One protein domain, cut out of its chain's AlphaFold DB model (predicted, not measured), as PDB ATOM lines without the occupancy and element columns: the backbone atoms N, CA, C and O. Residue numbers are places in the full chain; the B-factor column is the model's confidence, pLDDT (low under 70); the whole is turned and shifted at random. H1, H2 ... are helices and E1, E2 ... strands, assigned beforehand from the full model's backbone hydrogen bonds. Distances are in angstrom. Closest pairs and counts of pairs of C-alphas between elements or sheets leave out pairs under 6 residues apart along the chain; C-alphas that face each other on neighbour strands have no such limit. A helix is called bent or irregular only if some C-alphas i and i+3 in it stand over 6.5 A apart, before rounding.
ATOM      1  N   GLU A  11      57.685 -30.311  56.855       95.62
ATOM      2  CA  GLU A  11      56.463 -30.932  57.362       95.62
ATOM      3  C   GLU A  11      55.231 -30.049  57.168       95.62
ATOM      4  O   GLU A  11      54.174 -30.552  56.779       95.62
ATOM      5  N   GLN A  12      55.358 -28.727  57.297       96.19
ATOM      6  CA  GLN A  12      54.284 -27.808  56.916       96.19
ATOM      7  C   GLN A  12      54.012 -27.852  55.408       96.19
ATOM      8  O   GLN A  12      52.855 -27.941  55.001       96.19
ATOM      9  N   LYS A  13      55.048 -27.893  54.558       95.81
ATOM     10  CA  LYS A  13      54.905 -28.066  53.098       95.81
ATOM     11  C   LYS A  13      54.232 -29.402  52.753       95.81
ATOM     12  O   LYS A  13      53.412 -29.481  51.836       95.81
ATOM     13  N   LYS A  14      54.547 -30.482  53.474       95.62
ATOM     14  CA  LYS A  14      53.875 -31.788  53.342       95.62
ATOM     15  C   LYS A  14      52.415 -31.719  53.791       95.62
ATOM     16  O   LYS A  14      51.543 -32.234  53.089       95.62
ATOM     17  N   TYR A  15      52.133 -31.037  54.896       96.31
ATOM     18  CA  TYR A  15      50.774 -30.817  55.377       96.31
ATOM     19  C   TYR A  15      49.942 -30.009  54.375       96.31
ATOM     20  O   TYR A  15      48.850 -30.446  54.014       96.31
ATOM     21  N   VAL A  16      50.487 -28.919  53.824       95.88
ATOM     22  CA  VAL A  16      49.861 -28.125  52.754       95.88
ATOM     23  C   VAL A  16      49.546 -28.982  51.530       95.88
ATOM     24  O   VAL A  16      48.415 -28.955  51.052       95.88
ATOM     25  N   ARG A  17      50.489 -29.814  51.058       94.69
ATOM     26  CA  ARG A  17      50.227 -30.772  49.965       94.69
ATOM     27  C   ARG A  17      49.077 -31.724  50.296       94.69
ATOM     28  O   ARG A  17      48.254 -32.004  49.431       94.69
ATOM     29  N   SER A  18      48.985 -32.185  51.545       95.31
ATOM     30  CA  SER A  18      47.884 -33.049  51.984       95.31
ATOM     31  C   SER A  18      46.531 -32.327  51.991       95.31
ATOM     32  O   SER A  18      45.525 -32.919  51.605       95.31
ATOM     33  N   LEU A  19      46.490 -31.050  52.391       95.38
ATOM     34  CA  LEU A  19      45.280 -30.227  52.338       95.38
ATOM     35  C   LEU A  19      44.869 -29.959  50.888       95.38
ATOM     36  O   LEU A  19      43.701 -30.128  50.550       95.38
ATOM     37  N   TYR A  20      45.830 -29.617  50.029       93.50
ATOM     38  CA  TYR A  20      45.605 -29.398  48.604       93.50
ATOM     39  C   TYR A  20      45.029 -30.651  47.934       93.50
ATOM     40  O   TYR A  20      43.975 -30.581  47.311       93.50
ATOM     41  N   ALA A  21      45.618 -31.827  48.170       92.38
ATOM     42  CA  ALA A  21      45.094 -33.099  47.670       92.38
ATOM     43  C   ALA A  21      43.662 -33.394  48.157       92.38
ATOM     44  O   ALA A  21      42.831 -33.876  47.391       92.38
ATOM     45  N   LYS A  22      43.349 -33.089  49.424       95.06
ATOM     46  CA  LYS A  22      42.003 -33.286  49.993       95.06
ATOM     47  C   LYS A  22      40.963 -32.305  49.449       95.06
ATOM     48  O   LYS A  22      39.774 -32.592  49.544       95.06
ATOM     49  N   SER A  23      41.383 -31.163  48.905       92.00
ATOM     50  CA  SER A  23      40.465 -30.168  48.334       92.00
ATOM     51  C   SER A  23      39.770 -30.652  47.055       92.00
ATOM     52  O   SER A  23      38.760 -30.075  46.660       92.00
ATOM     53  N   GLY A  24      40.288 -31.720  46.433       88.50
ATOM     54  CA  GLY A  24      39.861 -32.193  45.117       88.50
ATOM     55  C   GLY A  24      40.621 -31.543  43.956       88.50
ATOM     56  O   GLY A  24      40.385 -31.911  42.809       88.50
ATOM     57  N   ALA A  25      41.548 -30.618  44.236       80.00
ATOM     58  CA  ALA A  25      42.441 -30.054  43.232       80.00
ATOM     59  C   ALA A  25      43.375 -31.127  42.637       80.00
ATOM     60  O   ALA A  25      43.816 -32.052  43.329       80.00
ATOM     61  N   LYS A  26      43.691 -31.007  41.341       75.31
ATOM     62  CA  LYS A  26      44.577 -31.945  40.631       75.31
ATOM     63  C   LYS A  26      45.986 -31.887  41.230       75.31
ATOM     64  O   LYS A  26      46.591 -30.821  41.271       75.31
ATOM     65  N   GLN A  27      46.508 -33.030  41.686       68.38
ATOM     66  CA  GLN A  27      47.762 -33.100  42.454       68.38
ATOM     67  C   GLN A  27      49.011 -32.655  41.677       68.38
ATOM     68  O   GLN A  27      49.971 -32.207  42.304       68.38
ATOM     69  N   ASP A  28      48.995 -32.769  40.347       68.38
ATOM     70  CA  ASP A  28      50.204 -32.620  39.525       68.38
ATOM     71  C   ASP A  28      50.508 -31.176  39.113       68.38
ATOM     72  O   ASP A  28      51.597 -30.902  38.612       68.38
ATOM     73  N   LEU A  29      49.578 -30.241  39.333       61.16
ATOM     74  CA  LEU A  29      49.789 -28.838  38.994       61.16
ATOM     75  C   LEU A  29      50.072 -28.002  40.246       61.16
ATOM     76  O   LEU A  29      49.441 -28.206  41.291       61.16
ATOM     77  N   PRO A  30      51.009 -27.039  40.168       61.62
ATOM     78  CA  PRO A  30      51.279 -26.144  41.282       61.62
ATOM     79  C   PRO A  30      50.097 -25.231  41.635       61.62
ATOM     80  O   PRO A  30      50.017 -24.790  42.786       61.62
ATOM     81  N   HIS A  31      49.180 -25.038  40.683       68.44
ATOM     82  CA  HIS A  31      47.957 -24.241  40.749       68.44
ATOM     83  C   HIS A  31      46.905 -24.782  39.756       68.44
ATOM     84  O   HIS A  31      47.228 -25.604  38.900       68.44
ATOM     85  N   ASP A  32      45.651 -24.334  39.862       73.81
ATOM     86  CA  ASP A  32      44.618 -24.620  38.852       73.81
ATOM     87  C   ASP A  32      44.656 -23.596  37.704       73.81
ATOM     88  O   ASP A  32      45.114 -22.465  37.897       73.81
ATOM     89  N   ASN A  33      44.138 -23.970  36.532       89.38
ATOM     90  CA  ASN A  33      44.167 -23.146  35.319       89.38
ATOM     91  C   ASN A  33      43.156 -21.983  35.319       89.38
ATOM     92  O   ASN A  33      43.108 -21.197  34.378       89.38
ATOM     93  N   VAL A  34      42.359 -21.855  36.384       93.62
ATOM     94  CA  VAL A  34      41.313 -20.830  36.556       93.62
ATOM     95  C   VAL A  34      41.849 -19.402  36.408       93.62
ATOM     96  O   VAL A  34      41.125 -18.521  35.959       93.62
ATOM     97  N   HIS A  35      43.117 -19.175  36.757       96.12
ATOM     98  CA  HIS A  35      43.753 -17.853  36.720       96.12
ATOM     99  C   HIS A  35      44.823 -17.716  35.627       96.12
ATOM    100  O   HIS A  35      45.596 -16.764  35.674       96.12
ATOM    101  N   ASP A  36      44.907 -18.646  34.669       96.44
ATOM    102  CA  ASP A  36      45.964 -18.652  33.642       96.44
ATOM    103  C   ASP A  36      45.972 -17.364  32.815       96.44
ATOM    104  O   ASP A  36      47.004 -16.697  32.757       96.44
ATOM    105  N   ASP A  37      44.820 -16.964  32.268       96.44
ATOM    106  CA  ASP A  37      44.688 -15.740  31.466       96.44
ATOM    107  C   ASP A  37      45.019 -14.485  32.290       96.44
ATOM    108  O   ASP A  37      45.658 -13.546  31.805       96.44
ATOM    109  N   PHE A  38      44.619 -14.479  33.568       96.19
ATOM    110  CA  PHE A  38      44.926 -13.392  34.492       96.19
ATOM    111  C   PHE A  38      46.433 -13.290  34.735       96.19
ATOM    112  O   PHE A  38      46.983 -12.201  34.636       96.19
ATOM    113  N   PHE A  39      47.127 -14.398  35.000       96.81
ATOM    114  CA  PHE A  39      48.575 -14.367  35.199       96.81
ATOM    115  C   PHE A  39      49.316 -14.055  33.893       96.81
ATOM    116  O   PHE A  39      50.163 -13.167  33.897       96.81
ATOM    117  N   GLU A  40      48.949 -14.678  32.769       97.06
ATOM    118  CA  GLU A  40      49.560 -14.433  31.455       97.06
ATOM    119  C   GLU A  40      49.526 -12.952  31.072       97.06
ATOM    120  O   GLU A  40      50.539 -12.406  30.635       97.06
ATOM    121  N   LYS A  41      48.398 -12.273  31.316       95.69
ATOM    122  CA  LYS A  41      48.226 -10.845  31.019       95.69
ATOM    123  C   LYS A  41      49.273  -9.948  31.687       95.69
ATOM    124  O   LYS A  41      49.656  -8.939  31.100       95.69
ATOM    125  N   TYR A  42      49.721 -10.282  32.896       95.06
ATOM    126  CA  TYR A  42      50.623  -9.427  33.679       95.06
ATOM    127  C   TYR A  42      52.052  -9.966  33.788       95.06
ATOM    128  O   TYR A  42      52.972  -9.189  34.040       95.06
ATOM    129  N   THR A  43      52.263 -11.270  33.612       96.12
ATOM    130  CA  THR A  43      53.590 -11.901  33.699       96.12
ATOM    131  C   THR A  43      54.155 -12.283  32.332       96.12
ATOM    132  O   THR A  43      55.360 -12.502  32.219       96.12
ATOM    133  N   GLY A  44      53.311 -12.389  31.299       96.88
ATOM    134  CA  GLY A  44      53.657 -13.004  30.014       96.88
ATOM    135  C   GLY A  44      53.811 -14.529  30.076       96.88
ATOM    136  O   GLY A  44      54.219 -15.137  29.091       96.88
ATOM    137  N   ASP A  45      53.510 -15.152  31.220       96.69
ATOM    138  CA  ASP A  45      53.592 -16.594  31.435       96.69
ATOM    139  C   ASP A  45      52.363 -17.092  32.195       96.69
ATOM    140  O   ASP A  45      52.220 -16.905  33.408       96.69
ATOM    141  N   LYS A  46      51.493 -17.803  31.476       95.94
ATOM    142  CA  LYS A  46      50.299 -18.436  32.037       95.94
ATOM    143  C   LYS A  46      50.579 -19.515  33.076       95.94
ATOM    144  O   LYS A  46      49.635 -19.958  33.709       95.94
ATOM    145  N   ASN A  47      51.823 -19.971  33.247       94.56
ATOM    146  CA  ASN A  47      52.227 -20.914  34.297       94.56
ATOM    147  C   ASN A  47      52.920 -20.207  35.471       94.56
ATOM    148  O   ASN A  47      53.382 -20.869  36.403       94.56
ATOM    149  N   ALA A  48      53.005 -18.873  35.456       95.81
ATOM    150  CA  ALA A  48      53.618 -18.131  36.542       95.81
ATOM    151  C   ALA A  48      52.845 -18.371  37.844       95.81
ATOM    152  O   ALA A  48      51.627 -18.217  37.906       95.81
ATOM    153  N   ASP A  49      53.552 -18.726  38.909       95.81
ATOM    154  CA  ASP A  49      52.961 -18.916  40.237       95.81
ATOM    155  C   ASP A  49      52.709 -17.591  40.970       95.81
ATOM    156  O   ASP A  49      51.905 -17.524  41.906       95.81
ATOM    157  N   LYS A  50      53.427 -16.543  40.557       96.94
ATOM    158  CA  LYS A  50      53.433 -15.219  41.174       96.94
ATOM    159  C   LYS A  50      53.380 -14.126  40.114       96.94
ATOM    160  O   LYS A  50      54.014 -14.234  39.069       96.94
ATOM    161  N   MET A  51      52.684 -13.051  40.447       96.75
ATOM    162  CA  MET A  51      52.626 -11.802  39.704       96.75
ATOM    163  C   MET A  51      53.128 -10.674  40.606       96.75
ATOM    164  O   MET A  51      52.742 -10.600  41.772       96.75
ATOM    165  N   ILE A  52      53.989  -9.806  40.073       96.62
ATOM    166  CA  ILE A  52      54.584  -8.687  40.812       96.62
ATOM    167  C   ILE A  52      54.050  -7.389  40.221       96.62
ATOM    168  O   ILE A  52      54.260  -7.107  39.044       96.62
ATOM    169  N   LEU A  53      53.379  -6.598  41.051       92.81
ATOM    170  CA  LEU A  53      52.825  -5.306  40.682       92.81
ATOM    171  C   LEU A  53      53.585  -4.206  41.433       92.81
ATOM    172  O   LEU A  53      53.626  -4.235  42.667       92.81
ATOM    173  N   PRO A  54      54.208  -3.237  40.743       90.12
ATOM    174  CA  PRO A  54      54.819  -2.100  41.420       90.12
ATOM    175  C   PRO A  54      53.733  -1.267  42.108       90.12
ATOM    176  O   PRO A  54      52.703  -0.963  41.510       90.12
ATOM    177  N   TYR A  55      53.970  -0.871  43.360       84.19
ATOM    178  CA  TYR A  55      52.977  -0.117  44.132       84.19
ATOM    179  C   TYR A  55      52.720   1.288  43.544       84.19
ATOM    180  O   TYR A  55      51.595   1.776  43.599       84.19
ATOM    181  N   SER A  56      53.735   1.909  42.924       69.88
ATOM    182  CA  SER A  56      53.671   3.250  42.309       69.88
ATOM    183  C   SER A  56      52.862   3.366  41.029       69.88
ATOM    184  O   SER A  56      52.367   4.444  40.726       69.88
ATOM    185  N   GLN A  57      52.732   2.301  40.235       58.12
ATOM    186  CA  GLN A  57      52.031   2.418  38.948       58.12
ATOM    187  C   GLN A  57      50.507   2.493  39.100       58.12
ATOM    188  O   GLN A  57      49.811   2.651  38.105       58.12
ATOM    189  N   ILE A  58      49.990   2.361  40.323       53.62
ATOM    190  CA  ILE A  58      48.554   2.228  40.595       53.62
ATOM    191  C   ILE A  58      48.085   3.277  41.634       53.62
ATOM    192  O   ILE A  58      46.907   3.354  41.958       53.62
ATOM    193  N   SER A  59      48.988   4.123  42.155       51.75
ATOM    194  CA  SER A  59      48.708   5.096  43.227       51.75
ATOM    195  C   SER A  59      48.252   6.483  42.760       51.75
ATOM    196  O   SER A  59      47.775   7.248  43.605       51.75
ATOM    197  N   SER A  60      48.382   6.833  41.473       53.88
ATOM    198  CA  SER A  60      48.234   8.232  41.035       53.88
ATOM    199  C   SER A  60      46.799   8.760  41.072       53.88
ATOM    200  O   SER A  60      46.602   9.899  41.482       53.88
ATOM    201  N   LEU A 161      57.961  -0.219  47.596       90.12
ATOM    202  CA  LEU A 161      56.997  -1.300  47.815       90.12
ATOM    203  C   LEU A 161      56.499  -1.918  46.505       90.12
ATOM    204  O   LEU A 161      56.500  -1.301  45.439       90.12
ATOM    205  N   GLN A 162      56.044  -3.162  46.609       93.81
ATOM    206  CA  GLN A 162      55.380  -3.902  45.545       93.81
ATOM    207  C   GLN A 162      54.286  -4.799  46.130       93.81
ATOM    208  O   GLN A 162      54.308  -5.135  47.315       93.81
ATOM    209  N   ILE A 163      53.333  -5.193  45.295       95.12
ATOM    210  CA  ILE A 163      52.328  -6.199  45.624       95.12
ATOM    211  C   ILE A 163      52.708  -7.487  44.897       95.12
ATOM    212  O   ILE A 163      52.869  -7.491  43.679       95.12
ATOM    213  N   VAL A 164      52.842  -8.585  45.637       97.44
ATOM    214  CA  VAL A 164      53.073  -9.920  45.076       97.44
ATOM    215  C   VAL A 164      51.795 -10.732  45.219       97.44
ATOM    216  O   VAL A 164      51.413 -11.103  46.330       97.44
ATOM    217  N   ILE A 165      51.124 -11.010  44.101       97.88
ATOM    218  CA  ILE A 165      49.938 -11.871  44.062       97.88
ATOM    219  C   ILE A 165      50.386 -13.285  43.721       97.88
ATOM    220  O   ILE A 165      51.022 -13.506  42.693       97.88
ATOM    221  N   SER A 166      50.066 -14.240  44.584       97.62
ATOM    222  CA  SER A 166      50.446 -15.638  44.426       97.62
ATOM    223  C   SER A 166      49.226 -16.542  44.331       97.62
ATOM    224  O   SER A 166      48.268 -16.411  45.102       97.62
ATOM    225  N   ARG A 167      49.309 -17.500  43.406       96.44
ATOM    226  CA  ARG A 167      48.424 -18.670  43.329       96.44
ATOM    227  C   ARG A 167      49.114 -19.962  43.763       96.44
ATOM    228  O   ARG A 167      48.522 -21.036  43.692       96.44
ATOM    229  N   HIS A 168      50.365 -19.878  44.211       95.62
ATOM    230  CA  HIS A 168      51.132 -21.044  44.619       95.62
ATOM    231  C   HIS A 168      50.581 -21.637  45.922       95.62
ATOM    232  O   HIS A 168      50.419 -20.940  46.929       95.62
ATOM    233  N   ARG A 169      50.371 -22.958  45.947       95.31
ATOM    234  CA  ARG A 169      49.763 -23.658  47.093       95.31
ATOM    235  C   ARG A 169      50.450 -23.401  48.440       95.31
ATOM    236  O   ARG A 169      49.766 -23.326  49.457       95.31
ATOM    237  N   ASN A 170      51.780 -23.268  48.473       95.81
ATOM    238  CA  ASN A 170      52.497 -23.027  49.732       95.81
ATOM    239  C   ASN A 170      52.275 -21.602  50.243       95.81
ATOM    240  O   ASN A 170      52.266 -21.400  51.451       95.81
ATOM    241  N   ASP A 171      52.047 -20.642  49.350       96.88
ATOM    242  CA  ASP A 171      51.854 -19.245  49.729       96.88
ATOM    243  C   ASP A 171      50.430 -19.042  50.260       96.88
ATOM    244  O   ASP A 171      50.239 -18.317  51.231       96.88
ATOM    245  N   ILE A 172      49.441 -19.733  49.679       96.62
ATOM    246  CA  ILE A 172      48.054 -19.763  50.174       96.62
ATOM    247  C   ILE A 172      47.972 -20.565  51.481       96.62
ATOM    248  O   ILE A 172      47.429 -20.097  52.477       96.62
ATOM    249  N   GLY A 173      48.549 -21.771  51.516       96.31
ATOM    250  CA  GLY A 173      48.511 -22.628  52.700       96.31
ATOM    251  C   GLY A 173      49.307 -22.070  53.878       96.31
ATOM    252  O   GLY A 173      48.898 -22.218  55.023       96.31
ATOM    253  N   GLY A 174      50.423 -21.399  53.601       96.00
ATOM    254  CA  GLY A 174      51.288 -20.758  54.589       96.00
ATOM    255  C   GLY A 174      50.966 -19.295  54.859       96.00
ATOM    256  O   GLY A 174      51.777 -18.619  55.484       96.00
ATOM    257  N   MET A 175      49.814 -18.786  54.412       95.44
ATOM    258  CA  MET A 175      49.534 -17.345  54.395       95.44
ATOM    259  C   MET A 175      49.634 -16.634  55.750       95.44
ATOM    260  O   MET A 175      49.745 -15.415  55.815       95.44
ATOM    261  N   SER A 176      49.566 -17.375  56.852       94.25
ATOM    262  CA  SER A 176      49.645 -16.833  58.213       94.25
ATOM    263  C   SER A 176      50.762 -17.440  59.061       94.25
ATOM    264  O   SER A 176      50.924 -17.055  60.211       94.25
ATOM    265  N   THR A 177      51.515 -18.402  58.533       95.00
ATOM    266  CA  THR A 177      52.514 -19.148  59.305       95.00
ATOM    267  C   THR A 177      53.886 -18.520  59.157       95.00
ATOM    268  O   THR A 177      54.294 -18.219  58.039       95.00
ATOM    269  N   GLY A 178      54.590 -18.336  60.279       89.31
ATOM    270  CA  GLY A 178      55.919 -17.717  60.282       89.31
ATOM    271  C   GLY A 178      55.888 -16.233  59.907       89.31
ATOM    272  O   GLY A 178      56.839 -15.737  59.309       89.31
ATOM    273  N   ARG A 179      54.780 -15.537  60.196       92.31
ATOM    274  CA  ARG A 179      54.570 -14.114  59.885       92.31
ATOM    275  C   ARG A 179      54.537 -13.273  61.163       92.31
ATOM    276  O   ARG A 179      54.310 -13.811  62.242       92.31
ATOM    277  N   ASP A 180      54.766 -11.967  61.047       88.88
ATOM    278  CA  ASP A 180      54.772 -11.018  62.174       88.88
ATOM    279  C   ASP A 180      53.361 -10.543  62.578       88.88
ATOM    280  O   ASP A 180      53.213  -9.626  63.387       88.88
ATOM    281  N   TRP A 181      52.322 -11.196  62.048       91.69
ATOM    282  CA  TRP A 181      50.927 -10.991  62.417       91.69
ATOM    283  C   TRP A 181      50.280 -12.279  62.927       91.69
ATOM    284  O   TRP A 181      50.508 -13.372  62.405       91.69
ATOM    285  N   ASP A 182      49.384 -12.127  63.900       88.19
ATOM    286  CA  ASP A 182      48.561 -13.223  64.400       88.19
ATOM    287  C   ASP A 182      47.326 -13.421  63.519       88.19
ATOM    288  O   ASP A 182      46.625 -12.478  63.144       88.19
ATOM    289  N   SER A 183      47.025 -14.675  63.192       90.56
ATOM    290  CA  SER A 183      45.856 -15.036  62.396       90.56
ATOM    291  C   SER A 183      45.295 -16.378  62.840       90.56
ATOM    292  O   SER A 183      46.006 -17.326  63.168       90.56
ATOM    293  N   CYS A 184      43.969 -16.491  62.797       93.06
ATOM    294  CA  CYS A 184      43.276 -17.736  63.101       93.06
ATOM    295  C   CYS A 184      43.512 -18.837  62.048       93.06
ATOM    296  O   CYS A 184      43.079 -19.967  62.262       93.06
ATOM    297  N   MET A 185      44.196 -18.537  60.939       95.38
ATOM    298  CA  MET A 185      44.501 -19.477  59.855       95.38
ATOM    299  C   MET A 185      45.949 -19.999  59.866       95.38
ATOM    300  O   MET A 185      46.383 -20.601  58.892       95.38
ATOM    301  N   THR A 186      46.711 -19.788  60.941       95.94
ATOM    302  CA  THR A 186      48.083 -20.311  61.069       95.94
ATOM    303  C   THR A 186      48.119 -21.847  61.039       95.94
ATOM    304  O   THR A 186      47.365 -22.508  61.754       95.94
ATOM    305  N   LEU A 187      48.992 -22.431  60.210       97.06
ATOM    306  CA  LEU A 187      49.245 -23.878  60.162       97.06
ATOM    307  C   LEU A 187      49.807 -24.408  61.491       97.06
ATOM    308  O   LEU A 187      50.493 -23.666  62.193       97.06
ATOM    309  N   PRO A 188      49.592 -25.697  61.812       96.44
ATOM    310  CA  PRO A 188      50.291 -26.330  62.922       96.44
ATOM    311  C   PRO A 188      51.815 -26.291  62.746       96.44
ATOM    312  O   PRO A 188      52.342 -26.406  61.636       96.44
ATOM    313  N   ASN A 189      52.514 -26.215  63.872       95.12
ATOM    314  CA  ASN A 189      53.904 -26.637  63.989       95.12
ATOM    315  C   ASN A 189      53.968 -28.157  64.164       95.12
ATOM    316  O   ASN A 189      52.978 -28.786  64.544       95.12
ATOM    317  N   PHE A 190      55.132 -28.740  63.883       94.00
ATOM    318  CA  PHE A 190      55.352 -30.179  63.976       94.00
ATOM    319  C   PHE A 190      56.577 -30.474  64.831       94.00
ATOM    320  O   PHE A 190      57.662 -29.965  64.562       94.00
ATOM    321  N   GLU A 191      56.414 -31.334  65.830       94.69
ATOM    322  CA  GLU A 191      57.508 -31.867  66.641       94.69
ATOM    323  C   GLU A 191      57.326 -33.378  66.748       94.69
ATOM    324  O   GLU A 191      56.252 -33.859  67.112       94.69
ATOM    325  N   ASN A 192      58.347 -34.143  66.350       92.88
ATOM    326  CA  ASN A 192      58.291 -35.610  66.283       92.88
ATOM    327  C   ASN A 192      57.070 -36.145  65.499       92.88
ATOM    328  O   ASN A 192      56.486 -37.169  65.847       92.88
ATOM    329  N   GLY A 193      56.658 -35.426  64.447       89.94
ATOM    330  CA  GLY A 193      55.499 -35.767  63.614       89.94
ATOM    331  C   GLY A 193      54.132 -35.426  64.223       89.94
ATOM    332  O   GLY A 193      53.110 -35.687  63.590       89.94
ATOM    333  N   ILE A 194      54.090 -34.829  65.416       92.00
ATOM    334  CA  ILE A 194      52.854 -34.424  66.091       92.00
ATOM    335  C   ILE A 194      52.577 -32.950  65.789       92.00
ATOM    336  O   ILE A 194      53.432 -32.092  66.002       92.00
ATOM    337  N   ALA A 195      51.372 -32.667  65.291       94.00
ATOM    338  CA  ALA A 195      50.907 -31.318  64.984       94.00
ATOM    339  C   ALA A 195      50.423 -30.585  66.251       94.00
ATOM    340  O   ALA A 195      49.619 -31.133  67.004       94.00
ATOM    341  N   TYR A 196      50.842 -29.334  66.461       94.69
ATOM    342  CA  TYR A 196      50.377 -28.482  67.567       94.69
ATOM    343  C   TYR A 196      50.343 -26.995  67.178       94.69
ATOM    344  O   TYR A 196      50.906 -26.595  66.163       94.69
ATOM    345  N   GLY A 197      49.663 -26.160  67.971       92.69
ATOM    346  CA  GLY A 197      49.683 -24.696  67.802       92.69
ATOM    347  C   GLY A 197      48.968 -24.157  66.555       92.69
ATOM    348  O   GLY A 197      49.233 -23.031  66.148       92.69
ATOM    349  N   ALA A 198      48.079 -24.935  65.931       95.19
ATOM    350  CA  ALA A 198      47.336 -24.467  64.766       95.19
ATOM    351  C   ALA A 198      46.289 -23.406  65.141       95.19
ATOM    352  O   ALA A 198      45.607 -23.519  66.162       95.19
ATOM    353  N   GLY A 199      46.088 -22.427  64.262       95.19
ATOM    354  CA  GLY A 199      44.992 -21.474  64.375       95.19
ATOM    355  C   GLY A 199      43.632 -22.173  64.255       95.19
ATOM    356  O   GLY A 199      43.461 -23.112  63.475       95.19
ATOM    357  N   GLN A 200      42.632 -21.714  65.008       95.56
ATOM    358  CA  GLN A 200      41.301 -22.344  65.081       95.56
ATOM    359  C   GLN A 200      40.571 -22.489  63.726       95.56
ATOM    360  O   GLN A 200      39.721 -23.368  63.562       95.56
ATOM    361  N   ASN A 201      40.930 -21.666  62.737       96.00
ATOM    362  CA  ASN A 201      40.328 -21.608  61.407       96.00
ATOM    363  C   ASN A 201      41.268 -22.078  60.283       96.00
ATOM    364  O   ASN A 201      40.886 -22.021  59.118       96.00
ATOM    365  N   HIS A 202      42.448 -22.636  60.589       96.56
ATOM    366  CA  HIS A 202      43.357 -23.179  59.562       96.56
ATOM    367  C   HIS A 202      42.699 -24.274  58.699       96.56
ATOM    368  O   HIS A 202      43.068 -24.483  57.547       96.56
ATOM    369  N   LYS A 203      41.674 -24.955  59.230       95.69
ATOM    370  CA  LYS A 203      40.877 -25.950  58.497       95.69
ATOM    371  C   LYS A 203      40.216 -25.400  57.231       95.69
ATOM    372  O   LYS A 203      39.903 -26.194  56.355       95.69
ATOM    373  N   TYR A 204      39.999 -24.088  57.117       96.44
ATOM    374  CA  TYR A 204      39.401 -23.476  55.927       96.44
ATOM    375  C   TYR A 204      40.376 -23.333  54.753       96.44
ATOM    376  O   TYR A 204      39.923 -23.172  53.628       96.44
ATOM    377  N   ILE A 205      41.683 -23.521  54.962       97.12
ATOM    378  CA  ILE A 205      42.687 -23.496  53.883       97.12
ATOM    379  C   ILE A 205      42.354 -24.511  52.776       97.12
ATOM    380  O   ILE A 205      42.547 -24.247  51.593       97.12
ATOM    381  N   ILE A 206      41.792 -25.673  53.133       96.81
ATOM    382  CA  ILE A 206      41.315 -26.654  52.142       96.81
ATOM    383  C   ILE A 206      40.225 -26.076  51.226       96.81
ATOM    384  O   ILE A 206      40.133 -26.448  50.058       96.81
ATOM    385  N   LYS A 207      39.394 -25.174  51.756       96.44
ATOM    386  CA  LYS A 207      38.318 -24.500  51.031       96.44
ATOM    387  C   LYS A 207      38.884 -23.384  50.160       96.44
ATOM    388  O   LYS A 207      38.448 -23.258  49.023       96.44
ATOM    389  N   ASP A 208      39.903 -22.667  50.631       96.44
ATOM    390  CA  ASP A 208      40.649 -21.713  49.802       96.44
ATOM    391  C   ASP A 208      41.280 -22.394  48.578       96.44
ATOM    392  O   ASP A 208      41.151 -21.890  47.464       96.44
ATOM    393  N   PHE A 209      41.864 -23.588  48.745       96.00
ATOM    394  CA  PHE A 209      42.344 -24.383  47.608       96.00
ATOM    395  C   PHE A 209      41.219 -24.799  46.662       96.00
ATOM    396  O   PHE A 209      41.342 -24.625  45.452       96.00
ATOM    397  N   LYS A 210      40.106 -25.303  47.209       94.94
ATOM    398  CA  LYS A 210      38.942 -25.738  46.424       94.94
ATOM    399  C   LYS A 210      38.332 -24.605  45.586       94.94
ATOM    400  O   LYS A 210      37.765 -24.874  44.535       94.94
ATOM    401  N   HIS A 211      38.404 -23.364  46.063       95.12
ATOM    402  CA  HIS A 211      37.800 -22.197  45.411       95.12
ATOM    403  C   HIS A 211      38.816 -21.280  44.724       95.12
ATOM    404  O   HIS A 211      38.459 -20.176  44.308       95.12
ATOM    405  N   HIS A 212      40.054 -21.753  44.563       95.62
ATOM    406  CA  HIS A 212      41.125 -21.050  43.856       95.62
ATOM    407  C   HIS A 212      41.363 -19.637  44.414       95.62
ATOM    408  O   HIS A 212      41.555 -18.690  43.649       95.62
ATOM    409  N   THR A 213      41.309 -19.482  45.742       96.56
ATOM    410  CA  THR A 213      41.659 -18.229  46.427       96.56
ATOM    411  C   THR A 213      43.084 -17.826  46.046       96.56
ATOM    412  O   THR A 213      43.993 -18.657  46.079       96.56
ATOM    413  N   LEU A 214      43.297 -16.548  45.732       97.62
ATOM    414  CA  LEU A 214      44.637 -15.971  45.598       97.62
ATOM    415  C   LEU A 214      45.034 -15.281  46.903       97.62
ATOM    416  O   LEU A 214      44.183 -14.866  47.691       97.62
ATOM    417  N   VAL A 215      46.333 -15.097  47.114       97.44
ATOM    418  CA  VAL A 215      46.848 -14.274  48.212       97.44
ATOM    419  C   VAL A 215      47.721 -13.161  47.650       97.44
ATOM    420  O   VAL A 215      48.618 -13.407  46.848       97.44
ATOM    421  N   ALA A 216      47.448 -11.932  48.065       97.50
ATOM    422  CA  ALA A 216      48.240 -10.765  47.731       97.50
ATOM    423  C   ALA A 216      49.033 -10.322  48.958       97.50
ATOM    424  O   ALA A 216      48.464 -10.131  50.031       97.50
ATOM    425  N   TYR A 217      50.340 -10.149  48.795       96.94
ATOM    426  CA  TYR A 217      51.240  -9.667  49.834       96.94
ATOM    427  C   TYR A 217      51.766  -8.286  49.485       96.94
ATOM    428  O   TYR A 217      52.194  -8.059  48.355       96.94
ATOM    429  N   LEU A 218      51.805  -7.389  50.465       94.31
ATOM    430  CA  LEU A 218      52.577  -6.156  50.361       94.31
ATOM    431  C   LEU A 218      54.016  -6.461  50.777       94.31
ATOM    432  O   LEU A 218      54.246  -6.861  51.917       94.31
ATOM    433  N   THR A 219      54.981  -6.279  49.882       94.25
ATOM    434  CA  THR A 219      56.400  -6.546  50.160       94.25
ATOM    435  C   THR A 219      57.266  -5.346  49.794       94.25
ATOM    436  O   THR A 219      56.829  -4.410  49.116       94.25
ATOM    437  N   LYS A 220      58.517  -5.346  50.265       92.50
ATOM    438  CA  LYS A 220      59.521  -4.406  49.757       92.50
ATOM    439  C   LYS A 220      59.853  -4.775  48.312       92.50
ATOM    440  O   LYS A 220      59.910  -5.952  47.958       92.50
ATOM    441  N   LYS A 221      60.129  -3.774  47.483       93.25
ATOM    442  CA  LYS A 221      60.590  -3.958  46.107       93.25
ATOM    443  C   LYS A 221      61.795  -4.901  46.077       93.25
ATOM    444  O   LYS A 221      62.773  -4.682  46.789       93.25
ATOM    445  N   GLY A 222      61.710  -5.938  45.247       94.12
ATOM    446  CA  GLY A 222      62.729  -6.984  45.136       94.12
ATOM    447  C   GLY A 222      62.492  -8.218  46.015       94.12
ATOM    448  O   GLY A 222      63.063  -9.265  45.715       94.12
ATOM    449  N   ASP A 223      61.618  -8.162  47.026       94.50
ATOM    450  CA  ASP A 223      61.153  -9.365  47.729       94.50
ATOM    451  C   ASP A 223      60.032 -10.043  46.930       94.50
ATOM    452  O   ASP A 223      58.838  -9.910  47.217       94.50
ATOM    453  N   ASN A 224      60.439 -10.737  45.867       95.44
ATOM    454  CA  ASN A 224      59.551 -11.494  44.981       95.44
ATOM    455  C   ASN A 224      59.200 -12.875  45.563       95.44
ATOM    456  O   ASN A 224      58.228 -13.506  45.145       95.44
ATOM    457  N   SER A 225      60.009 -13.359  46.509       94.38
ATOM    458  CA  SER A 225      59.836 -14.635  47.209       94.38
ATOM    459  C   SER A 225      58.866 -14.558  48.382       94.38
ATOM    460  O   SER A 225      58.431 -15.608  48.849       94.38
ATOM    461  N   ILE A 226      58.490 -13.352  48.823       94.88
ATOM    462  CA  ILE A 226      57.604 -13.125  49.973       94.88
ATOM    463  C   ILE A 226      58.275 -13.631  51.265       94.88
ATOM    464  O   ILE A 226      57.663 -14.312  52.099       94.88
ATOM    465  N   SER A 227      59.568 -13.336  51.420       92.75
ATOM    466  CA  SER A 227      60.319 -13.686  52.628       92.75
ATOM    467  C   SER A 227      59.945 -12.773  53.794       92.75
ATOM    468  O   SER A 227      59.755 -13.254  54.907       92.75
ATOM    469  N   GLU A 228      59.753 -11.476  53.532       91.88
ATOM    470  CA  GLU A 228      59.435 -10.453  54.535       91.88
ATOM    471  C   GLU A 228      58.205  -9.616  54.132       91.88
ATOM    472  O   GLU A 228      58.310  -8.397  53.936       91.88
ATOM    473  N   PRO A 229      57.018 -10.232  53.972       94.44
ATOM    474  CA  PRO A 229      55.817  -9.469  53.690       94.44
ATOM    475  C   PRO A 229      55.487  -8.544  54.860       94.44
ATOM    476  O   PRO A 229      55.593  -8.929  56.018       94.44
ATOM    477  N   LEU A 230      55.038  -7.336  54.538       92.62
ATOM    478  CA  LEU A 230      54.529  -6.370  55.508       92.62
ATOM    479  C   LEU A 230      53.090  -6.691  55.909       92.62
ATOM    480  O   LEU A 230      52.670  -6.359  57.008       92.62
ATOM    481  N   GLY A 231      52.329  -7.314  55.014       94.12
ATOM    482  CA  GLY A 231      50.953  -7.720  55.254       94.12
ATOM    483  C   GLY A 231      50.375  -8.483  54.072       94.12
ATOM    484  O   GLY A 231      51.044  -8.656  53.045       94.12
ATOM    485  N   ARG A 232      49.132  -8.940  54.211       95.81
ATOM    486  CA  ARG A 232      48.415  -9.674  53.168       95.81
ATOM    487  C   ARG A 232      46.923  -9.365  53.112       95.81
ATOM    488  O   ARG A 232      46.308  -9.073  54.137       95.81
ATOM    489  N   THR A 233      46.360  -9.624  51.938       95.38
ATOM    490  CA  THR A 233      44.925  -9.648  51.642       95.38
ATOM    491  C   THR A 233      44.625 -10.906  50.825       95.38
ATOM    492  O   THR A 233      45.385 -11.265  49.922       95.38
ATOM    493  N   LEU A 234      43.539 -11.618  51.132       96.25
ATOM    494  CA  LEU A 234      43.081 -12.730  50.282       96.25
ATOM    495  C   LEU A 234      42.213 -12.202  49.152       96.25
ATOM    496  O   LEU A 234      41.497 -11.239  49.360       96.25
ATOM    497  N   ILE A 235      42.210 -12.858  47.998       96.62
ATOM    498  CA  ILE A 235      41.267 -12.584  46.913       96.62
ATOM    499  C   ILE A 235      40.399 -13.825  46.748       96.62
ATOM    500  O   ILE A 235      40.880 -14.891  46.358       96.62
ATOM    501  N   LYS A 236      39.123 -13.688  47.097       95.69
ATOM    502  CA  LYS A 236      38.174 -14.789  47.241       95.69
ATOM    503  C   LYS A 236      37.154 -14.792  46.117       95.69
ATOM    504  O   LYS A 236      36.820 -13.750  45.560       95.69
ATOM    505  N   LYS A 237      36.653 -15.988  45.819       95.25
ATOM    506  CA  LYS A 237      35.621 -16.231  44.816       95.25
ATOM    507  C   LYS A 237      34.237 -15.852  45.337       95.25
ATOM    508  O   LYS A 237      33.826 -16.289  46.417       95.25
ATOM    509  N   PHE A 238      33.502 -15.117  44.518       94.69
ATOM    510  CA  PHE A 238      32.089 -14.823  44.690       94.69
ATOM    511  C   PHE A 238      31.312 -15.345  43.485       94.69
ATOM    512  O   PHE A 238      31.822 -15.356  42.368       94.69
ATOM    513  N   VAL A 239      30.081 -15.789  43.716       93.75
ATOM    514  CA  VAL A 239      29.220 -16.384  42.690       93.75
ATOM    515  C   VAL A 239      27.841 -15.739  42.767       93.75
ATOM    516  O   VAL A 239      27.298 -15.602  43.866       93.75
ATOM    517  N   ASN A 240      27.288 -15.312  41.630       93.81
ATOM    518  CA  ASN A 240      25.913 -14.810  41.578       93.81
ATOM    519  C   ASN A 240      24.889 -15.943  41.397       93.81
ATOM    520  O   ASN A 240      25.233 -17.113  41.227       93.81
ATOM    521  N   THR A 241      23.602 -15.598  41.408       90.19
ATOM    522  CA  THR A 241      22.503 -16.563  41.229       90.19
ATOM    523  C   THR A 241      22.520 -17.294  39.886       90.19
ATOM    524  O   THR A 241      21.942 -18.373  39.784       90.19
ATOM    525  N   ASN A 242      23.183 -16.734  38.871       93.44
ATOM    526  CA  ASN A 242      23.304 -17.316  37.534       93.44
ATOM    527  C   ASN A 242      24.548 -18.210  37.392       93.44
ATOM    528  O   ASN A 242      24.762 -18.799  36.335       93.44
ATOM    529  N   GLY A 243      25.368 -18.320  38.443       93.62
ATOM    530  CA  GLY A 243      26.622 -19.064  38.416       93.62
ATOM    531  C   GLY A 243      27.801 -18.287  37.827       93.62
ATOM    532  O   GLY A 243      28.867 -18.874  37.677       93.62
ATOM    533  N   HIS A 244      27.646 -16.994  37.517       95.31
ATOM    534  CA  HIS A 244      28.774 -16.151  37.122       95.31
ATOM    535  C   HIS A 244      29.714 -15.965  38.311       95.31
ATOM    536  O   HIS A 244      29.270 -15.708  39.434       95.31
ATOM    537  N   GLU A 245      31.013 -16.055  38.055       95.12
ATOM    538  CA  GLU A 245      32.049 -16.054  39.078       95.12
ATOM    539  C   GLU A 245      32.899 -14.793  38.969       95.12
ATOM    540  O   GLU A 245      33.312 -14.397  37.885       95.12
ATOM    541  N   ILE A 246      33.178 -14.169  40.108       95.50
ATOM    542  CA  ILE A 246      34.106 -13.044  40.216       95.50
ATOM    543  C   ILE A 246      35.064 -13.281  41.379       95.50
ATOM    544  O   ILE A 246      34.799 -14.086  42.272       95.50
ATOM    545  N   TYR A 247      36.170 -12.547  41.397       95.75
ATOM    546  CA  TYR A 247      37.160 -12.599  42.470       95.75
ATOM    547  C   TYR A 247      37.300 -11.225  43.102       95.75
ATOM    548  O   TYR A 247      37.452 -10.253  42.377       95.75
ATOM    549  N   ARG A 248      37.230 -11.107  44.430       94.19
ATOM    550  CA  ARG A 248      37.334  -9.814  45.133       94.19
ATOM    551  C   ARG A 248      38.229  -9.934  46.362       94.19
ATOM    552  O   ARG A 248      38.267 -11.010  46.969       94.19
ATOM    553  N   PRO A 249      38.966  -8.874  46.732       93.75
ATOM    554  CA  PRO A 249      39.742  -8.888  47.960       93.75
ATOM    555  C   PRO A 249      38.831  -9.093  49.177       93.75
ATOM    556  O   PRO A 249      37.704  -8.605  49.229       93.75
ATOM    557  N   SER A 250      39.329  -9.844  50.154       90.50
ATOM    558  CA  SER A 250      38.735  -9.961  51.478       90.50
ATOM    559  C   SER A 250      38.883  -8.638  52.221       90.50
ATOM    560  O   SER A 250      39.817  -7.878  51.985       90.50
ATOM    561  N   PHE A 251      37.971  -8.391  53.153       81.69
ATOM    562  CA  PHE A 251      37.976  -7.196  53.995       81.69
ATOM    563  C   PHE A 251      38.983  -7.277  55.135       81.69
ATOM    564  O   PHE A 251      39.374  -6.247  55.678       81.69
ATOM    565  N   ALA A 252      39.362  -8.492  55.540       86.25
ATOM    566  CA  ALA A 252      40.374  -8.651  56.567       86.25
ATOM    567  C   ALA A 252      41.757  -8.615  55.938       86.25
ATOM    568  O   ALA A 252      42.199  -9.557  55.270       86.25
ATOM    569  N   ASP A 253      42.443  -7.530  56.245       90.44
ATOM    570  CA  ASP A 253      43.861  -7.395  56.027       90.44
ATOM    571  C   ASP A 253      44.625  -7.829  57.279       90.44
ATOM    572  O   ASP A 253      44.220  -7.544  58.410       90.44
ATOM    573  N   TYR A 254      45.743  -8.520  57.082       92.06
ATOM    574  CA  TYR A 254      46.618  -8.947  58.172       92.06
ATOM    575  C   TYR A 254      48.011  -8.349  58.001       92.06
ATOM    576  O   TYR A 254      48.527  -8.295  56.885       92.06
ATOM    577  N   GLY A 255      48.625  -7.932  59.108       90.81
ATOM    578  CA  GLY A 255      49.916  -7.244  59.115       90.81
ATOM    579  C   GLY A 255      49.798  -5.729  58.926       90.81
ATOM    580  O   GLY A 255      48.730  -5.136  59.054       90.81
ATOM    581  N   ASN A 256      50.925  -5.091  58.635       85.75
ATOM    582  CA  ASN A 256      51.049  -3.665  58.360       85.75
ATOM    583  C   ASN A 256      50.780  -3.359  56.876       85.75
ATOM    584  O   ASN A 256      51.654  -2.875  56.150       85.75
ATOM    585  N   ILE A 257      49.570  -3.683  56.410       83.00
ATOM    586  CA  ILE A 257      49.132  -3.307  55.067       83.00
ATOM    587  C   ILE A 257      48.637  -1.856  55.063       83.00
ATOM    588  O   ILE A 257      47.910  -1.419  55.956       83.00
ATOM    589  N   ASN A 258      48.992  -1.098  54.027       76.38
ATOM    590  CA  ASN A 258      48.327   0.174  53.757       76.38
ATOM    591  C   ASN A 258      46.961  -0.107  53.105       76.38
ATOM    592  O   ASN A 258      46.890  -0.914  52.180       76.38
ATOM    593  N   ARG A 259      45.909   0.619  53.515       67.56
ATOM    594  CA  ARG A 259      44.568   0.601  52.893       67.56
ATOM    595  C   ARG A 259      44.584   0.770  51.369       67.56
ATOM    596  O   ARG A 259      43.679   0.288  50.697       67.56
ATOM    597  N   GLY A 260      45.612   1.421  50.817       73.00
ATOM    598  CA  GLY A 260      45.799   1.521  49.367       73.00
ATOM    599  C   GLY A 260      45.876   0.162  48.657       73.00
ATOM    600  O   GLY A 260      45.414   0.048  47.528       73.00
ATOM    601  N   VAL A 261      46.388  -0.889  49.313       82.94
ATOM    602  CA  VAL A 261      46.520  -2.223  48.702       82.94
ATOM    603  C   VAL A 261      45.161  -2.844  48.395       82.94
ATOM    604  O   VAL A 261      44.940  -3.278  47.268       82.94
ATOM    605  N   SER A 262      44.234  -2.863  49.351       83.44
ATOM    606  CA  SER A 262      42.914  -3.494  49.186       83.44
ATOM    607  C   SER A 262      42.126  -2.843  48.046       83.44
ATOM    608  O   SER A 262      41.384  -3.511  47.323       83.44
ATOM    609  N   TYR A 263      42.358  -1.552  47.815       76.75
ATOM    610  CA  TYR A 263      41.775  -0.830  46.697       76.75
ATOM    611  C   TYR A 263      42.406  -1.178  45.344       76.75
ATOM    612  O   TYR A 263      41.684  -1.558  44.423       76.75
ATOM    613  N   ILE A 264      43.744  -1.174  45.260       82.12
ATOM    614  CA  ILE A 264      44.489  -1.639  44.078       82.12
ATOM    615  C   ILE A 264      44.015  -3.038  43.667       82.12
ATOM    616  O   ILE A 264      43.728  -3.296  42.499       82.12
ATOM    617  N   LEU A 265      43.890  -3.939  44.643       90.31
ATOM    618  CA  LEU A 265      43.395  -5.292  44.418       90.31
ATOM    619  C   LEU A 265      41.941  -5.301  43.948       90.31
ATOM    620  O   LEU A 265      41.607  -6.100  43.079       90.31
ATOM    621  N   SER A 266      41.087  -4.422  44.475       86.12
ATOM    622  CA  SER A 266      39.688  -4.302  44.047       86.12
ATOM    623  C   SER A 266      39.582  -3.886  42.582       86.12
ATOM    624  O   SER A 266      38.850  -4.531  41.833       86.12
ATOM    625  N   GLN A 267      40.342  -2.879  42.142       81.06
ATOM    626  CA  GLN A 267      40.331  -2.458  40.738       81.06
ATOM    627  C   GLN A 267      40.935  -3.496  39.808       81.06
ATOM    628  O   GLN A 267      40.367  -3.814  38.763       81.06
ATOM    629  N   LEU A 268      42.067  -4.079  40.207       89.75
ATOM    630  CA  LEU A 268      42.666  -5.187  39.480       89.75
ATOM    631  C   LEU A 268      41.646  -6.316  39.292       89.75
ATOM    632  O   LEU A 268      41.507  -6.855  38.198       89.75
ATOM    633  N   CYS A 269      40.893  -6.634  40.340       94.38
ATOM    634  CA  CYS A 269      39.850  -7.642  40.298       94.38
ATOM    635  C   CYS A 269      38.664  -7.257  39.401       94.38
ATOM    636  O   CYS A 269      38.225  -8.088  38.616       94.38
ATOM    637  N   ARG A 270      38.161  -6.020  39.468       88.69
ATOM    638  CA  ARG A 270      37.078  -5.515  38.601       88.69
ATOM    639  C   ARG A 270      37.447  -5.587  37.123       88.69
ATOM    640  O   ARG A 270      36.673  -6.073  36.310       88.69
ATOM    641  N   ASN A 271      38.671  -5.182  36.795       89.00
ATOM    642  CA  ASN A 271      39.159  -5.132  35.418       89.00
ATOM    643  C   ASN A 271      39.396  -6.514  34.792       89.00
ATOM    644  O   ASN A 271      39.448  -6.627  33.569       89.00
ATOM    645  N   ASN A 272      39.607  -7.550  35.608       94.94
ATOM    646  CA  ASN A 272      39.910  -8.902  35.125       94.94
ATOM    647  C   ASN A 272      38.778  -9.904  35.377       94.94
ATOM    648  O   ASN A 272      38.697 -10.912  34.686       94.94
ATOM    649  N   PHE A 273      37.892  -9.611  36.325       95.50
ATOM    650  CA  PHE A 273      36.733 -10.421  36.685       95.50
ATOM    651  C   PHE A 273      35.512  -9.498  36.831       95.50
ATOM    652  O   PHE A 273      35.035  -9.317  37.957       95.50
ATOM    653  N   PRO A 274      35.056  -8.836  35.752       94.38
ATOM    654  CA  PRO A 274      33.967  -7.862  35.823       94.38
ATOM    655  C   PRO A 274      32.678  -8.521  36.317       94.38
ATOM    656  O   PRO A 274      32.395  -9.668  35.979       94.38
ATOM    657  N   ALA A 275      31.906  -7.813  37.140       92.38
ATOM    658  CA  ALA A 275      30.599  -8.289  37.571       92.38
ATOM    659  C   ALA A 275      29.545  -8.093  36.470       92.38
ATOM    660  O   ALA A 275      29.473  -7.045  35.830       92.38
ATOM    661  N   GLU A 276      28.703  -9.102  36.284       93.38
ATOM    662  CA  GLU A 276      27.447  -9.013  35.538       93.38
ATOM    663  C   GLU A 276      26.318  -8.570  36.469       93.38
ATOM    664  O   GLU A 276      26.439  -8.681  37.686       93.38
ATOM    665  N   GLU A 277      25.191  -8.123  35.916       89.19
ATOM    666  CA  GLU A 277      24.013  -7.757  36.707       89.19
ATOM    667  C   GLU A 277      23.608  -8.883  37.679       89.19
ATOM    668  O   GLU A 277      23.463 -10.051  37.303       89.19
ATOM    669  N   GLY A 278      23.418  -8.531  38.952       89.38
ATOM    670  CA  GLY A 278      22.958  -9.458  39.982       89.38
ATOM    671  C   GLY A 278      23.617  -9.261  41.343       89.38
ATOM    672  O   GLY A 278      24.388  -8.329  41.575       89.38
ATOM    673  N   ASN A 279      23.282 -10.171  42.259       87.75
ATOM    674  CA  ASN A 279      23.857 -10.234  43.596       87.75
ATOM    675  C   ASN A 279      24.853 -11.386  43.666       87.75
ATOM    676  O   ASN A 279      24.499 -12.533  43.399       87.75
ATOM    677  N   TYR A 280      26.081 -11.074  44.050       92.62
ATOM    678  CA  TYR A 280      27.165 -12.017  44.246       92.62
ATOM    679  C   TYR A 280      27.315 -12.369  45.712       92.62
ATOM    680  O   TYR A 280      27.248 -11.498  46.579       92.62
ATOM    681  N   HIS A 281      27.605 -13.637  45.977       92.12
ATOM    682  CA  HIS A 281      27.863 -14.126  47.320       92.12
ATOM    683  C   HIS A 281      29.209 -14.816  47.402       92.12
ATOM    684  O   HIS A 281      29.571 -15.585  46.512       92.12
ATOM    685  N   MET A 282      29.941 -14.579  48.491       93.00
ATOM    686  CA  MET A 282      31.130 -15.373  48.776       93.00
ATOM    687  C   MET A 282      30.702 -16.833  48.913       93.00
ATOM    688  O   MET A 282      29.702 -17.131  49.572       93.00
ATOM    689  N   HIS A 283      31.444 -17.744  48.283       89.75
ATOM    690  CA  HIS A 283      31.078 -19.154  48.322       89.75
ATOM    691  C   HIS A 283      30.980 -19.642  49.788       89.75
ATOM    692  O   HIS A 283      31.924 -19.428  50.550       89.75
ATOM    693  N   PRO A 284      29.893 -20.325  50.207       87.62
ATOM    694  CA  PRO A 284      29.598 -20.593  51.625       87.62
ATOM    695  C   PRO A 284      30.607 -21.510  52.335       87.62
ATOM    696  O   PRO A 284      30.637 -21.572  53.560       87.62
ATOM    697  N   ASP A 285      31.431 -22.234  51.576       91.31
ATOM    698  CA  ASP A 285      32.540 -23.028  52.121       91.31
ATOM    699  C   ASP A 285      33.739 -22.169  52.573       91.31
ATOM    700  O   ASP A 285      34.553 -22.646  53.365       91.31
ATOM    701  N   LEU A 286      33.908 -20.959  52.032       93.12
ATOM    702  CA  LEU A 286      35.045 -20.097  52.351       93.12
ATOM    703  C   LEU A 286      34.898 -19.504  53.751       93.12
ATOM    704  O   LEU A 286      33.794 -19.226  54.213       93.12
ATOM    705  N   TYR A 287      36.029 -19.282  54.423       92.62
ATOM    706  CA  TYR A 287      36.027 -18.632  55.729       92.62
ATOM    707  C   TYR A 287      35.529 -17.182  55.599       92.62
ATOM    708  O   TYR A 287      36.156 -16.410  54.862       92.62
ATOM    709  N   PRO A 288      34.434 -16.792  56.278       86.81
ATOM    710  CA  PRO A 288      33.994 -15.408  56.309       86.81
ATOM    711  C   PRO A 288      34.896 -14.642  57.270       86.81
ATOM    712  O   PRO A 288      34.804 -14.782  58.487       86.81
ATOM    713  N   ASP A 289      35.807 -13.851  56.710       75.81
ATOM    714  CA  ASP A 289      36.722 -13.019  57.498       75.81
ATOM    715  C   ASP A 289      35.984 -11.906  58.269       75.81
ATOM    716  O   ASP A 289      36.524 -11.332  59.213       75.81
ATOM    717  N   ASN A 290      34.735 -11.620  57.898       65.62
ATOM    718  CA  ASN A 290      33.852 -10.668  58.553       65.62
ATOM    719  C   ASN A 290      32.476 -11.283  58.855       65.62
ATOM    720  O   ASN A 290      32.003 -12.197  58.184       65.62
ATOM    721  N   ASN A 291      31.789 -10.733  59.856       51.88
ATOM    722  CA  ASN A 291      30.456 -11.177  60.282       51.88
ATOM    723  C   ASN A 291      29.323 -10.777  59.306       51.88
ATOM    724  O   ASN A 291      28.165 -10.730  59.723       51.88
ATOM    725  N   GLY A 292      29.609 -10.416  58.049       52.09
ATOM    726  CA  GLY A 292      28.634  -9.663  57.253       52.09
ATOM    727  C   GLY A 292      28.682  -9.789  55.739       52.09
ATOM    728  O   GLY A 292      27.618  -9.928  55.141       52.09
ATOM    729  N   ILE A 293      29.857  -9.759  55.102       58.09
ATOM    730  CA  ILE A 293      29.883  -9.571  53.647       58.09
ATOM    731  C   ILE A 293      29.872 -10.917  52.935       58.09
ATOM    732  O   ILE A 293      30.891 -11.490  52.560       58.09
ATOM    733  N   THR A 294      28.653 -11.393  52.720       63.97
ATOM    734  CA  THR A 294      28.317 -12.451  51.766       63.97
ATOM    735  C   THR A 294      27.558 -11.892  50.563       63.97
ATOM    736  O   THR A 294      26.890 -12.661  49.886       63.97
ATOM    737  N   HIS A 295      27.581 -10.572  50.323       72.75
ATOM    738  CA  HIS A 295      26.743  -9.905  49.320       72.75
ATOM    739  C   HIS A 295      27.484  -8.735  48.657       72.75
ATOM    740  O   HIS A 295      27.946  -7.838  49.357       72.75
ATOM    741  N   ILE A 296      27.580  -8.744  47.327       76.12
ATOM    742  CA  ILE A 296      28.030  -7.621  46.485       76.12
ATOM    743  C   ILE A 296      26.991  -7.469  45.372       76.12
ATOM    744  O   ILE A 296      26.704  -8.454  44.692       76.12
ATOM    745  N   SER A 297      26.405  -6.286  45.184       77.38
ATOM    746  CA  SER A 297      25.570  -6.031  44.002       77.38
ATOM    747  C   SER A 297      26.418  -5.481  42.854       77.38
ATOM    748  O   SER A 297      27.353  -4.712  43.075       77.38
ATOM    749  N   ALA A 298      26.097  -5.872  41.621       76.94
ATOM    750  CA  ALA A 298      26.808  -5.396  40.433       76.94
ATOM    751  C   ALA A 298      26.748  -3.867  40.277       76.94
ATOM    752  O   ALA A 298      27.731  -3.244  39.881       76.94
ATOM    753  N   ASP A 299      25.614  -3.261  40.638       68.38
ATOM    754  CA  ASP A 299      25.399  -1.815  40.547       68.38
ATOM    755  C   ASP A 299      26.325  -1.033  41.491       68.38
ATOM    756  O   ASP A 299      26.919  -0.036  41.087       68.38
ATOM    757  N   GLU A 300      26.506  -1.511  42.728       65.19
ATOM    758  CA  GLU A 300      27.454  -0.923  43.691       65.19
ATOM    759  C   GLU A 300      28.904  -1.117  43.264       65.19
ATOM    760  O   GLU A 300      29.782  -0.293  43.533       65.19
ATOM    761  N   GLU A 301      29.169  -2.233  42.595       66.88
ATOM    762  CA  GLU A 301      30.501  -2.528  42.120       66.88
ATOM    763  C   GLU A 301      30.910  -1.608  40.968       66.88
ATOM    764  O   GLU A 301      32.013  -1.057  40.988       66.88
ATOM    765  N   ASN A 302      29.992  -1.397  40.022       64.88
ATOM    766  CA  ASN A 302      30.168  -0.497  38.888       64.88
ATOM    767  C   ASN A 302      30.211   0.974  39.312       64.88
ATOM    768  O   ASN A 302      30.824   1.786  38.623       64.88
ATOM    769  N   SER A 303      29.608   1.331  40.449       54.34
ATOM    770  CA  SER A 303      29.654   2.698  40.961       54.34
ATOM    771  C   SER A 303      30.911   3.051  41.755       54.34
ATOM    772  O   SER A 303      31.058   4.194  42.178       54.34
ATOM    773  N   GLY A 304      31.799   2.087  42.020       52.00
ATOM    774  CA  GLY A 304      33.022   2.313  42.794       52.00
ATOM    775  C   GLY A 304      32.808   2.506  44.304       52.00
ATOM    776  O   GLY A 304      33.786   2.620  45.040       52.00
TER     777      GLY A 304
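This is residues 11 to 60 and 161 to 304 of the 567 residues of an uncharacterized protein of Spirochaetes bacterium (UniProt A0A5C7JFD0). A strongly twisted sheet of six strands, E1, E2, E5, E6, E7 and E8, makes the core, with helix H6 packed over one face, the short H4 on the opposite face and H2 by E1. H1, H4 and H5 cluster together, and beyond them the small hairpin E3 and E4 makes one far end, with H7 near E8 towards the other. The printed part has 194 residues, with seven named helices and eight named strands in the order H1 H2 E1 H3 E2 H4 E3 E4 H5 E5 E6 E7 H6 E8 H7; the class is mixed, and both sheets are antiparallel. It is compact, with a radius of gyration of the C-alphas of 16.3 A and spans of 54 by 38 by 33 A.

Start at H1, residues 11 to 22: its residues 19 to 22 touch H5, residues 202 to 210, at a steep tilt of 50 degrees, the same way, closest at C-alphas 19 and 206, 5.3 A. Both touch H4, residues 169 to 173, with closest C-alphas 16 and 173, 5.7 A, and 173 and 205, 6.0 A. H2, residues 33 to 43, is irregular, with C-alphas 34 and 37 8.0 A apart; it is on the branched sheet at a height of 9.7 A, over E1, residues 50 to 54, and E2, residues 161 to 166. N 51 and O 165, 2.8 A, are within hydrogen-bond range between E1 and E2. H3, residues 55 to 58, only grazes the sheet. E3, residues 189 to 191, and E4, residues 194 to 196, form a hairpin, with N 189 and O 196 at 2.8 A. E2 neighbours E5, residues 214 to 220, with N 164 and O 217 at 2.8 A. E5, E6, residues 231 to 240, and E7, residues 245 to 249, form a meander, each the antiparallel neighbour of the one before, with N 216 and O 233 at 2.9 A and N 236 and O 248 at 2.8 A. E8, residues 279 to 282, lies on the same side of E6 as E5, with N 239 and O 281 at 2.8 A. H6, residues 260 to 272, is on the sheet at a height of 6.1 A, on the opposite face to H4; its C-alpha 269 is 5.9 A from C-alpha 248 of E7, their closest pair. H7, residues 298 to 302, only grazes the sheet. In H1, H4, H6 and H7 every O i to N i+4 pair is within hydrogen-bond range; H2 has 4 of 7, H5 3 of 5, and H3 is too short.

Find C-alpha 11 at (56.463, -30.932, 57.362), where H1 begins its 16.4 A. E6, 29.4 A long, begins at C-alpha 231, (50.953, -7.720, 55.254); H6 measures 18.6 A and E5 19.3 A. H7 ends at C-alpha 302, (30.168, -0.497, 38.888).

The farthest C-alphas are those of Asn 192 and Ser 303, 54.1 A apart. Residues 61 to 160 are not printed; C-alphas 60 and 161 are 14.6 A apart across the cut. H4 to E3 and E8 to H7 are long links. Look for pLDDT under 70 at residues 27 to 31, 56 to 60, 259, 290 to 294 and 299 to 304.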